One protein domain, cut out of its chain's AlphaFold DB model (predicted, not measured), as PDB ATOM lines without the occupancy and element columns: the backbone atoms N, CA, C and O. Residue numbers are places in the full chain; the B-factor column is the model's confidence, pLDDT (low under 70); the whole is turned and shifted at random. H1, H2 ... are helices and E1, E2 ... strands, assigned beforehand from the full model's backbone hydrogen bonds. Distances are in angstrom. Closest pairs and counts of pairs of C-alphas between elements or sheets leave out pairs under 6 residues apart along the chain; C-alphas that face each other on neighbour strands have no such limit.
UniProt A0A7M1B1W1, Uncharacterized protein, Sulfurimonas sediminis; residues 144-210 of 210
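What this domain is: This is residues 144 to 210 of the 210 residues of an uncharacterized protein of Sulfurimonas sediminis (UniProt A0A7M1B1W1). A small helical head at one end and a two-stranded hairpin at the other are joined by a thin stretch of chain without a named element, like a head with a long arm. In the head, helices H1 and H2 run side by side in opposite ways with a gap between them, and the short helix H3 makes a triangle with them; the arm is the link of residues 185 to 193 followed by the hairpin of E1 and E2, which reaches away from the head. The printed part has 67 residues with three named helices and then two named strands, in the order H1, H2, H3, E1, E2; the sheet has the order E1 - E2 and is antiparallel, and the class is mixed, helices and strands. The whole is extended, with a radius of gyration of the C-alphas of 16.8 A and spans of 52 by 23 by 16 A, and the arm makes much of the length.

How they stand to each other: Helix H1, residues 144 to 158, is followed by helix H2, residues 166 to 175, after a short link of 7 residues. The two are close but not clearly touching, with 2 pairs of C-alphas within 8 A; the closest C-alphas, those of Trp 155 and Phe 169, are 7.1 A apart. Their lines stand at a shallow tilt of 20 degrees, and they run opposite ways. A tight link of 5 residues joins H2 to helix H3, residues 181 to 184. H3 touches H1, with residues 148 to 152 of H1 alone; the closest C-alphas, those of Lys 148 and Val 183, are 5.1 A apart. H3 and H2 are close but not clearly touching, and their closest C-alphas, those of Cys 173 and Val 183, are 7.7 A apart. In H1 and H2 every O i to N i+4 pair is within hydrogen-bond range; H3, with 4 residues, is too short for such a pair, and its one O i to N i+3 pair is not within range. After a short link of 9 residues comes strand E1, residues 194 to 198, which forms a hairpin with strand E2, residues 204 to 208, across a tight link of 5 residues. E1 and E2 are antiparallel, with 142 degrees between their directions. N 197 and O 205 are within hydrogen-bond range at 2.8 A, and so are N 207 and O 195 at 2.9 A. C-alphas 196 and 206 face each other at 4.6 A. H1 and H2 are apart from both strands, and H3 is apart from E2.

Where its parts are: H1 begins at C-alpha 144, at (-6.718, 10.524, 38.614), and measures 21.1 A from first to last C-alpha. H2 measures 14.2 A and starts at C-alpha 166, at (-17.048, 25.202, 49.646). H3 measures 5.2 A between C-alphas 181 and 184. E1 measures 13.2 A from C-alpha 194 to C-alpha 198. E2 measures 13.1 A and ends at C-alpha 208, at (-7.987, 44.460, 46.025).

The domain as a whole: The two C-alphas farthest apart, those of Ala 144 and Cys 201, are 53.6 A apart. The first and last printed C-alphas, those of Ala 144 and Phe 210, are 31.7 A apart, and Phe 210 is the chain's last residue. The printed part has no cut, and no link is long. The mean pLDDT of the printed part is 87.1, and no printed residue is under 70.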
ATOM      1  N   ALA A 144      -6.641   9.523  37.551       80.69
ATOM      2  CA  ALA A 144      -6.718  10.524  38.614       80.69
ATOM      3  C   ALA A 144      -6.766  11.953  38.042       80.69
ATOM      4  O   ALA A 144      -7.516  12.794  38.526       80.69
ATOM      5  N   GLU A 145      -6.050  12.206  36.945       82.62
ATOM      6  CA  GLU A 145      -6.034  13.489  36.239       82.62
ATOM      7  C   GLU A 145      -7.402  13.829  35.646       82.62
ATOM      8  O   GLU A 145      -7.847  14.972  35.717       82.62
ATOM      9  N   LYS A 146      -8.103  12.837  35.086       86.88
ATOM     10  CA  LYS A 146      -9.426  13.046  34.499       86.88
ATOM     11  C   LYS A 146     -10.499  13.250  35.570       86.88
ATOM     12  O   LYS A 146     -11.422  14.029  35.355       86.88
ATOM     13  N   LEU A 147     -10.359  12.606  36.731       87.50
ATOM     14  CA  LEU A 147     -11.206  12.885  37.894       87.50
ATOM     15  C   LEU A 147     -10.992  14.314  38.405       87.50
ATOM     16  O   LEU A 147     -11.970  15.037  38.560       87.50
ATOM     17  N   LYS A 148      -9.737  14.753  38.566       89.38
ATOM     18  CA  LYS A 148      -9.409  16.136  38.947       89.38
ATOM     19  C   LYS A 148      -9.987  17.159  37.965       89.38
ATOM     20  O   LYS A 148     -10.630  18.109  38.391       89.38
ATOM     21  N   GLN A 149      -9.843  16.932  36.655       90.25
ATOM     22  CA  GLN A 149     -10.423  17.807  35.623       90.25
ATOM     23  C   GLN A 149     -11.948  17.921  35.735       90.25
ATOM     24  O   GLN A 149     -12.498  19.012  35.610       90.25
ATOM     25  N   ASN A 150     -12.637  16.805  35.982       89.50
ATOM     26  CA  ASN A 150     -14.089  16.811  36.132       89.50
ATOM     27  C   ASN A 150     -14.533  17.505  37.427       89.50
ATOM     28  O   ASN A 150     -15.488  18.274  37.391       89.50
ATOM     29  N   LEU A 151     -13.845  17.265  38.547       92.31
ATOM     30  CA  LEU A 151     -14.125  17.935  39.821       92.31
ATOM     31  C   LEU A 151     -13.922  19.450  39.705       92.31
ATOM     32  O   LEU A 151     -14.791  20.213  40.116       92.31
ATOM     33  N   LYS A 152     -12.832  19.885  39.062       92.50
ATOM     34  CA  LYS A 152     -12.572  21.301  38.776       92.50
ATOM     35  C   LYS A 152     -13.694  21.930  37.951       92.50
ATOM     36  O   LYS A 152     -14.171  23.006  38.285       92.50
ATOM     37  N   LYS A 153     -14.176  21.222  36.928       91.69
ATOM     38  CA  LYS A 153     -15.298  21.681  36.103       91.69
ATOM     39  C   LYS A 153     -16.601  21.822  36.902       91.69
ATOM     40  O   LYS A 153     -17.314  22.799  36.715       91.69
ATOM     41  N   ILE A 154     -16.902  20.868  37.786       90.12
ATOM     42  CA  ILE A 154     -18.082  20.938  38.666       90.12
ATOM     43  C   ILE A 154     -18.004  22.185  39.548       90.12
ATOM     44  O   ILE A 154     -18.985  22.911  39.651       90.12
ATOM     45  N   TRP A 155     -16.835  22.467  40.127       91.75
ATOM     46  CA  TRP A 155     -16.621  23.676  40.921       91.75
ATOM     47  C   TRP A 155     -16.831  24.962  40.113       91.75
ATOM     48  O   TRP A 155     -17.545  25.860  40.550       91.75
ATOM     49  N   GLU A 156     -16.249  25.044  38.914       87.94
ATOM     50  CA  GLU A 156     -16.388  26.205  38.025       87.94
ATOM     51  C   GLU A 156     -17.847  26.458  37.606       87.94
ATOM     52  O   GLU A 156     -18.260  27.612  37.490       87.94
ATOM     53  N   GLU A 157     -18.635  25.399  37.398       86.62
ATOM     54  CA  GLU A 157     -20.061  25.499  37.062       86.62
ATOM     55  C   GLU A 157     -20.928  25.855  38.279       86.62
ATOM     56  O   GLU A 157     -21.934  26.550  38.131       86.62
ATOM     57  N   ALA A 158     -20.531  25.414  39.473       85.19
ATOM     58  CA  ALA A 158     -21.307  25.562  40.698       85.19
ATOM     59  C   ALA A 158     -20.978  26.823  41.512       85.19
ATOM     60  O   ALA A 158     -21.699  27.134  42.450       85.19
ATOM     61  N   ILE A 159     -19.946  27.598  41.157       77.44
ATOM     62  CA  ILE A 159     -19.520  28.775  41.942       77.44
ATOM     63  C   ILE A 159     -20.603  29.866  42.085       77.44
ATOM     64  O   ILE A 159     -20.519  30.720  42.965       77.44
ATOM     65  N   LEU A 160     -21.598  29.865  41.192       75.25
ATOM     66  CA  LEU A 160     -22.750  30.775  41.215       75.25
ATOM     67  C   LEU A 160     -24.032  30.104  41.728       75.25
ATOM     68  O   LEU A 160     -25.082  30.750  41.751       75.25
ATOM     69  N   ASP A 161     -23.967  28.822  42.080       78.50
ATOM     70  CA  ASP A 161     -25.082  28.075  42.643       78.50
ATOM     71  C   ASP A 161     -25.213  28.400  44.137       78.50
ATOM     72  O   ASP A 161     -24.226  28.478  44.867       78.50
ATOM     73  N   PHE A 162     -26.441  28.628  44.598       77.69
ATOM     74  CA  PHE A 162     -26.711  28.897  46.010       77.69
ATOM     75  C   PHE A 162     -26.772  27.615  46.844       77.69
ATOM     76  O   PHE A 162     -26.679  27.694  48.069       77.69
ATOM     77  N   ASP A 163     -26.932  26.462  46.189       84.44
ATOM     78  CA  ASP A 163     -27.139  25.166  46.834       84.44
ATOM     79  C   ASP A 163     -25.856  24.313  46.898       84.44
ATOM     80  O   ASP A 163     -25.914  23.168  47.345       84.44
ATOM     81  N   PHE A 164     -24.711  24.837  46.441       87.19
ATOM     82  CA  PHE A 164     -23.435  24.118  46.417       87.19
ATOM     83  C   PHE A 164     -22.286  25.013  46.893       87.19
ATOM     84  O   PHE A 164     -21.853  25.916  46.176       87.19
ATOM     85  N   ASP A 165     -21.788  24.768  48.106       87.62
ATOM     86  CA  ASP A 165     -20.773  25.609  48.742       87.62
ATOM     87  C   ASP A 165     -19.369  24.962  48.821       87.62
ATOM     88  O   ASP A 165     -19.100  23.874  48.303       87.62
ATOM     89  N   LEU A 166     -18.424  25.676  49.448       88.25
ATOM     90  CA  LEU A 166     -17.048  25.202  49.646       88.25
ATOM     91  C   LEU A 166     -16.975  23.902  50.458       88.25
ATOM     92  O   LEU A 166     -16.113  23.066  50.193       88.25
ATOM     93  N   ILE A 167     -17.869  23.727  51.431       89.44
ATOM     94  CA  ILE A 167     -17.907  22.550  52.301       89.44
ATOM     95  C   ILE A 167     -18.420  21.352  51.500       89.44
ATOM     96  O   ILE A 167     -17.871  20.250  51.604       89.44
ATOM     97  N   ASP A 168     -19.433  21.556  50.660       90.19
ATOM     98  CA  ASP A 168     -19.931  20.531  49.742       90.19
ATOM     99  C   ASP A 168     -18.835  20.070  48.777       90.19
ATOM    100  O   ASP A 168     -18.629  18.865  48.576       90.19
ATOM    101  N   PHE A 169     -18.073  21.017  48.228       92.44
ATOM    102  CA  PHE A 169     -16.970  20.710  47.327       92.44
ATOM    103  C   PHE A 169     -15.797  20.002  48.024       92.44
ATOM    104  O   PHE A 169     -15.230  19.057  47.464       92.44
ATOM    105  N   GLU A 170     -15.462  20.389  49.256       91.94
ATOM    106  CA  GLU A 170     -14.444  19.727  50.078       91.94
ATOM    107  C   GLU A 170     -14.804  18.259  50.336       91.94
ATOM    108  O   GLU A 170     -13.997  17.353  50.098       91.94
ATOM    109  N   ASN A 171     -16.054  18.008  50.733       91.69
ATOM    110  CA  ASN A 171     -16.580  16.661  50.950       91.69
ATOM    111  C   ASN A 171     -16.553  15.823  49.665       91.69
ATOM    112  O   ASN A 171     -16.208  14.634  49.693       91.69
ATOM    113  N   LEU A 172     -16.881  16.435  48.523       90.00
ATOM    114  CA  LEU A 172     -16.821  15.781  47.223       90.00
ATOM    115  C   LEU A 172     -15.382  15.382  46.868       90.00
ATOM    116  O   LEU A 172     -15.153  14.221  46.531       90.00
ATOM    117  N   CYS A 173     -14.408  16.284  46.996       90.50
ATOM    118  CA  CYS A 173     -12.996  15.988  46.729       90.50
ATOM    119  C   CYS A 173     -12.468  14.860  47.631       90.50
ATOM    120  O   CYS A 173     -11.865  13.898  47.138       90.50
ATOM    121  N   ALA A 174     -12.788  14.912  48.929       90.00
ATOM    122  CA  ALA A 174     -12.397  13.898  49.902       90.00
ATOM    123  C   ALA A 174     -12.973  12.510  49.568       90.00
ATOM    124  O   ALA A 174     -12.288  11.500  49.745       90.00
ATOM    125  N   SER A 175     -14.191  12.440  49.013       88.12
ATOM    126  CA  SER A 175     -14.812  11.173  48.593       88.12
ATOM    127  C   SER A 175     -14.037  10.443  47.482       88.12
ATOM    128  O   SER A 175     -14.102   9.215  47.392       88.12
ATOM    129  N   TYR A 176     -13.254  11.183  46.689       86.19
ATOM    130  CA  TYR A 176     -12.358  10.657  45.652       86.19
ATOM    131  C   TYR A 176     -10.886  10.591  46.093       86.19
ATOM    132  O   TYR A 176     -10.040  10.151  45.314       86.19
ATOM    133  N   GLY A 177     -10.574  10.969  47.337       87.50
ATOM    134  CA  GLY A 177      -9.220  10.930  47.892       87.50
ATOM    135  C   GLY A 177      -8.314  12.088  47.461       87.50
ATOM    136  O   GLY A 177      -7.096  11.916  47.455       87.50
ATOM    137  N   PHE A 178      -8.884  13.240  47.097       90.38
ATOM    138  CA  PHE A 178      -8.142  14.461  46.758       90.38
ATOM    139  C   PHE A 178      -8.412  15.573  47.779       90.38
ATOM    140  O   PHE A 178      -9.507  15.642  48.336       90.38
ATOM    141  N   SER A 179      -7.439  16.461  47.992       90.88
ATOM    142  CA  SER A 179      -7.704  17.765  48.615       90.88
ATOM    143  C   SER A 179      -8.281  18.751  47.590       90.88
ATOM    144  O   SER A 179      -8.195  18.521  46.382       90.88
ATOM    145  N   MET A 180      -8.875  19.854  48.048       89.56
ATOM    146  CA  MET A 180      -9.343  20.898  47.129       89.56
ATOM    147  C   MET A 180      -8.172  21.573  46.414       89.56
ATOM    148  O   MET A 180      -8.264  21.849  45.220       89.56
ATOM    149  N   GLU A 181      -7.047  21.770  47.101       91.25
ATOM    150  CA  GLU A 181      -5.826  22.329  46.523       91.25
ATOM    151  C   GLU A 181      -5.270  21.433  45.408       91.25
ATOM    152  O   GLU A 181      -4.831  21.937  44.375       91.25
ATOM    153  N   ASP A 182      -5.361  20.108  45.571       89.00
ATOM    154  CA  ASP A 182      -4.953  19.128  44.554       89.00
ATOM    155  C   ASP A 182      -5.787  19.188  43.266       89.00
ATOM    156  O   ASP A 182      -5.355  18.639  42.243       89.00
ATOM    157  N   VAL A 183      -7.000  19.745  43.338       91.88
ATOM    158  CA  VAL A 183      -7.978  19.824  42.243       91.88
ATOM    159  C   VAL A 183      -8.005  21.220  41.617       91.88
ATOM    160  O   VAL A 183      -8.103  21.340  40.396       91.88
ATOM    161  N   LEU A 184      -7.940  22.268  42.440       89.56
ATOM    162  CA  LEU A 184      -8.124  23.659  42.027       89.56
ATOM    163  C   LEU A 184      -6.817  24.378  41.685       89.56
ATOM    164  O   LEU A 184      -6.861  25.368  40.956       89.56
ATOM    165  N   ASP A 185      -5.674  23.874  42.157       86.94
ATOM    166  CA  ASP A 185      -4.350  24.500  42.034       86.94
ATOM    167  C   ASP A 185      -4.211  25.839  42.804       86.94
ATOM    168  O   ASP A 185      -3.263  26.594  42.587       86.94
ATOM    169  N   TYR A 186      -5.139  26.144  43.717       85.56
ATOM    170  CA  TYR A 186      -5.088  27.280  44.647       85.56
ATOM    171  C   TYR A 186      -5.775  26.925  45.970       85.56
ATOM    172  O   TYR A 186      -6.546  25.969  46.035       85.56
ATOM    173  N   ASN A 187      -5.508  27.700  47.025       86.25
ATOM    174  CA  ASN A 187      -6.223  27.568  48.294       86.25
ATOM    175  C   ASN A 187      -7.561  28.326  48.207       86.25
ATOM    176  O   ASN A 187      -7.536  29.560  48.152       86.25
ATOM    177  N   PRO A 188      -8.716  27.641  48.213       83.56
ATOM    178  CA  PRO A 188     -10.014  28.299  48.074       83.56
ATOM    179  C   PRO A 188     -10.426  29.106  49.314       83.56
ATOM    180  O   PRO A 188     -11.299  29.964  49.227       83.56
ATOM    181  N   TYR A 189      -9.768  28.886  50.455       84.88
ATOM    182  CA  TYR A 189      -9.940  29.670  51.677       84.88
ATOM    183  C   TYR A 189      -8.983  30.867  51.767       84.88
ATOM    184  O   TYR A 189      -8.993  31.589  52.768       84.88
ATOM    185  N   ALA A 190      -8.133  31.091  50.758       83.50
ATOM    186  CA  ALA A 190      -7.256  32.251  50.737       83.50
ATOM    187  C   ALA A 190      -8.087  33.535  50.634       83.50
ATOM    188  O   ALA A 190      -8.811  33.761  49.665       83.50
ATOM    189  N   LEU A 191      -7.964  34.396  51.643       79.06
ATOM    190  CA  LEU A 191      -8.554  35.725  51.597       79.06
ATOM    191  C   LEU A 191      -7.723  36.611  50.660       79.06
ATOM    192  O   LEU A 191      -6.494  36.604  50.767       79.06
ATOM    193  N   PRO A 192      -8.360  37.390  49.769       79.44
ATOM    194  CA  PRO A 192      -7.634  38.324  48.929       79.44
ATOM    195  C   PRO A 192      -6.954  39.391  49.789       79.44
ATOM    196  O   PRO A 192      -7.535  39.896  50.756       79.44
ATOM    197  N   GLU A 193      -5.733  39.764  49.416       83.88
ATOM    198  CA  GLU A 193      -5.054  40.883  50.054       83.88
ATOM    199  C   GLU A 193      -5.776  42.189  49.704       83.88
ATOM    200  O   GLU A 193      -6.052  42.497  48.542       83.88
ATOM    201  N   MET A 194      -6.102  42.965  50.736       89.56
ATOM    202  CA  MET A 194      -6.791  44.244  50.600       89.56
ATOM    203  C   MET A 194      -5.981  45.341  51.280       89.56
ATOM    204  O   MET A 194      -5.452  45.149  52.376       89.56
ATOM    205  N   LYS A 195      -5.942  46.523  50.666       89.69
ATOM    206  CA  LYS A 195      -5.441  47.750  51.303       89.69
ATOM    207  C   LYS A 195      -6.519  48.818  51.336       89.69
ATOM    208  O   LYS A 195      -7.428  48.825  50.512       89.69
ATOM    209  N   GLY A 196      -6.389  49.743  52.281       91.00
ATOM    210  CA  GLY A 196      -7.155  50.983  52.270       91.00
ATOM    211  C   GLY A 196      -6.507  52.006  51.341       91.00
ATOM    212  O   GLY A 196      -5.326  52.313  51.499       91.00
ATOM    213  N   GLU A 197      -7.276  52.560  50.413       91.00
ATOM    214  CA  GLU A 197      -6.892  53.715  49.600       91.00
ATOM    215  C   GLU A 197      -7.803  54.907  49.889       91.00
ATOM    216  O   GLU A 197      -8.998  54.752  50.146       91.00
ATOM    217  N   LEU A 198      -7.228  56.111  49.872       91.94
ATOM    218  CA  LEU A 198      -7.991  57.344  50.029       91.94
ATOM    219  C   LEU A 198      -8.745  57.658  48.733       91.94
ATOM    220  O   LEU A 198      -8.153  57.764  47.663       91.94
ATOM    221  N   THR A 199     -10.049  57.853  48.859       83.69
ATOM    222  CA  THR A 199     -10.919  58.351  47.791       83.69
ATOM    223  C   THR A 199     -10.779  59.867  47.647       83.69
ATOM    224  O   THR A 199     -10.375  60.556  48.588       83.69
ATOM    225  N   GLU A 200     -11.175  60.415  46.496       84.06
ATOM    226  CA  GLU A 200     -11.157  61.868  46.228       84.06
ATOM    227  C   GLU A 200     -11.958  62.682  47.261       84.06
ATOM    228  O   GLU A 200     -11.676  63.852  47.508       84.06
ATOM    229  N   CYS A 201     -12.927  62.040  47.917       84.00
ATOM    230  CA  CYS A 201     -13.776  62.619  48.953       84.00
ATOM    231  C   CYS A 201     -13.117  62.652  50.348       84.00
ATOM    232  O   CYS A 201     -13.753  63.098  51.301       84.00
ATOM    233  N   GLY A 202     -11.896  62.126  50.501       83.38
ATOM    234  CA  GLY A 202     -11.184  62.034  51.782       83.38
ATOM    235  C   GLY A 202     -11.504  60.792  52.629       83.38
ATOM    236  O   GLY A 202     -10.916  60.625  53.693       83.38
ATOM    237  N   ASN A 203     -12.402  59.911  52.172       89.00
ATOM    238  CA  ASN A 203     -12.749  58.661  52.863       89.00
ATOM    239  C   ASN A 203     -11.860  57.499  52.398       89.00
ATOM    240  O   ASN A 203     -11.434  57.483  51.247       89.00
ATOM    241  N   THR A 204     -11.633  56.498  53.248       90.94
ATOM    242  CA  THR A 204     -10.860  55.298  52.883       90.94
ATOM    243  C   THR A 204     -11.769  54.212  52.307       90.94
ATOM    244  O   THR A 204     -12.781  53.868  52.918       90.94
ATOM    245  N   GLN A 205     -11.392  53.637  51.167       92.06
ATOM    246  CA  GLN A 205     -12.045  52.482  50.551       92.06
ATOM    247  C   GLN A 205     -11.083  51.290  50.509       92.06
ATOM    248  O   GLN A 205      -9.889  51.460  50.272       92.06
ATOM    249  N   LEU A 206     -11.599  50.079  50.740       91.25
ATOM    250  CA  LEU A 206     -10.830  48.851  50.537       91.25
ATOM    251  C   LEU A 206     -10.715  48.550  49.042       91.25
ATOM    252  O   LEU A 206     -11.725  48.514  48.336       91.25
ATOM    253  N   VAL A 207      -9.492  48.310  48.581       88.50
ATOM    254  CA  VAL A 207      -9.189  47.885  47.212       88.50
ATOM    255  C   VAL A 207      -8.412  46.572  47.229       88.50
ATOM    256  O   VAL A 207      -7.593  46.335  48.122       88.50
ATOM    257  N   LEU A 208      -8.691  45.723  46.239       88.38
ATOM    258  CA  LEU A 208      -7.987  44.460  46.025       88.38
ATOM    259  C   LEU A 208      -6.563  44.726  45.531       88.38
ATOM    260  O   LEU A 208      -6.339  45.609  44.700       88.38
ATOM    261  N   ILE A 209      -5.618  43.945  46.041       79.94
ATOM    262  CA  ILE A 209      -4.236  43.901  45.567       79.94
ATOM    263  C   ILE A 209      -4.120  42.677  44.650       79.94
ATOM    264  O   ILE A 209      -4.466  41.572  45.064       79.94
ATOM    265  N   PHE A 210      -3.687  42.894  43.405       75.56
ATOM    266  CA  PHE A 210      -3.470  41.858  42.388       75.56
ATOM    267  C   PHE A 210      -1.980  41.702  42.085       75.56
ATOM    268  O   PHE A 210      -1.273  42.739  42.114       75.56
TER     269      PHE A 210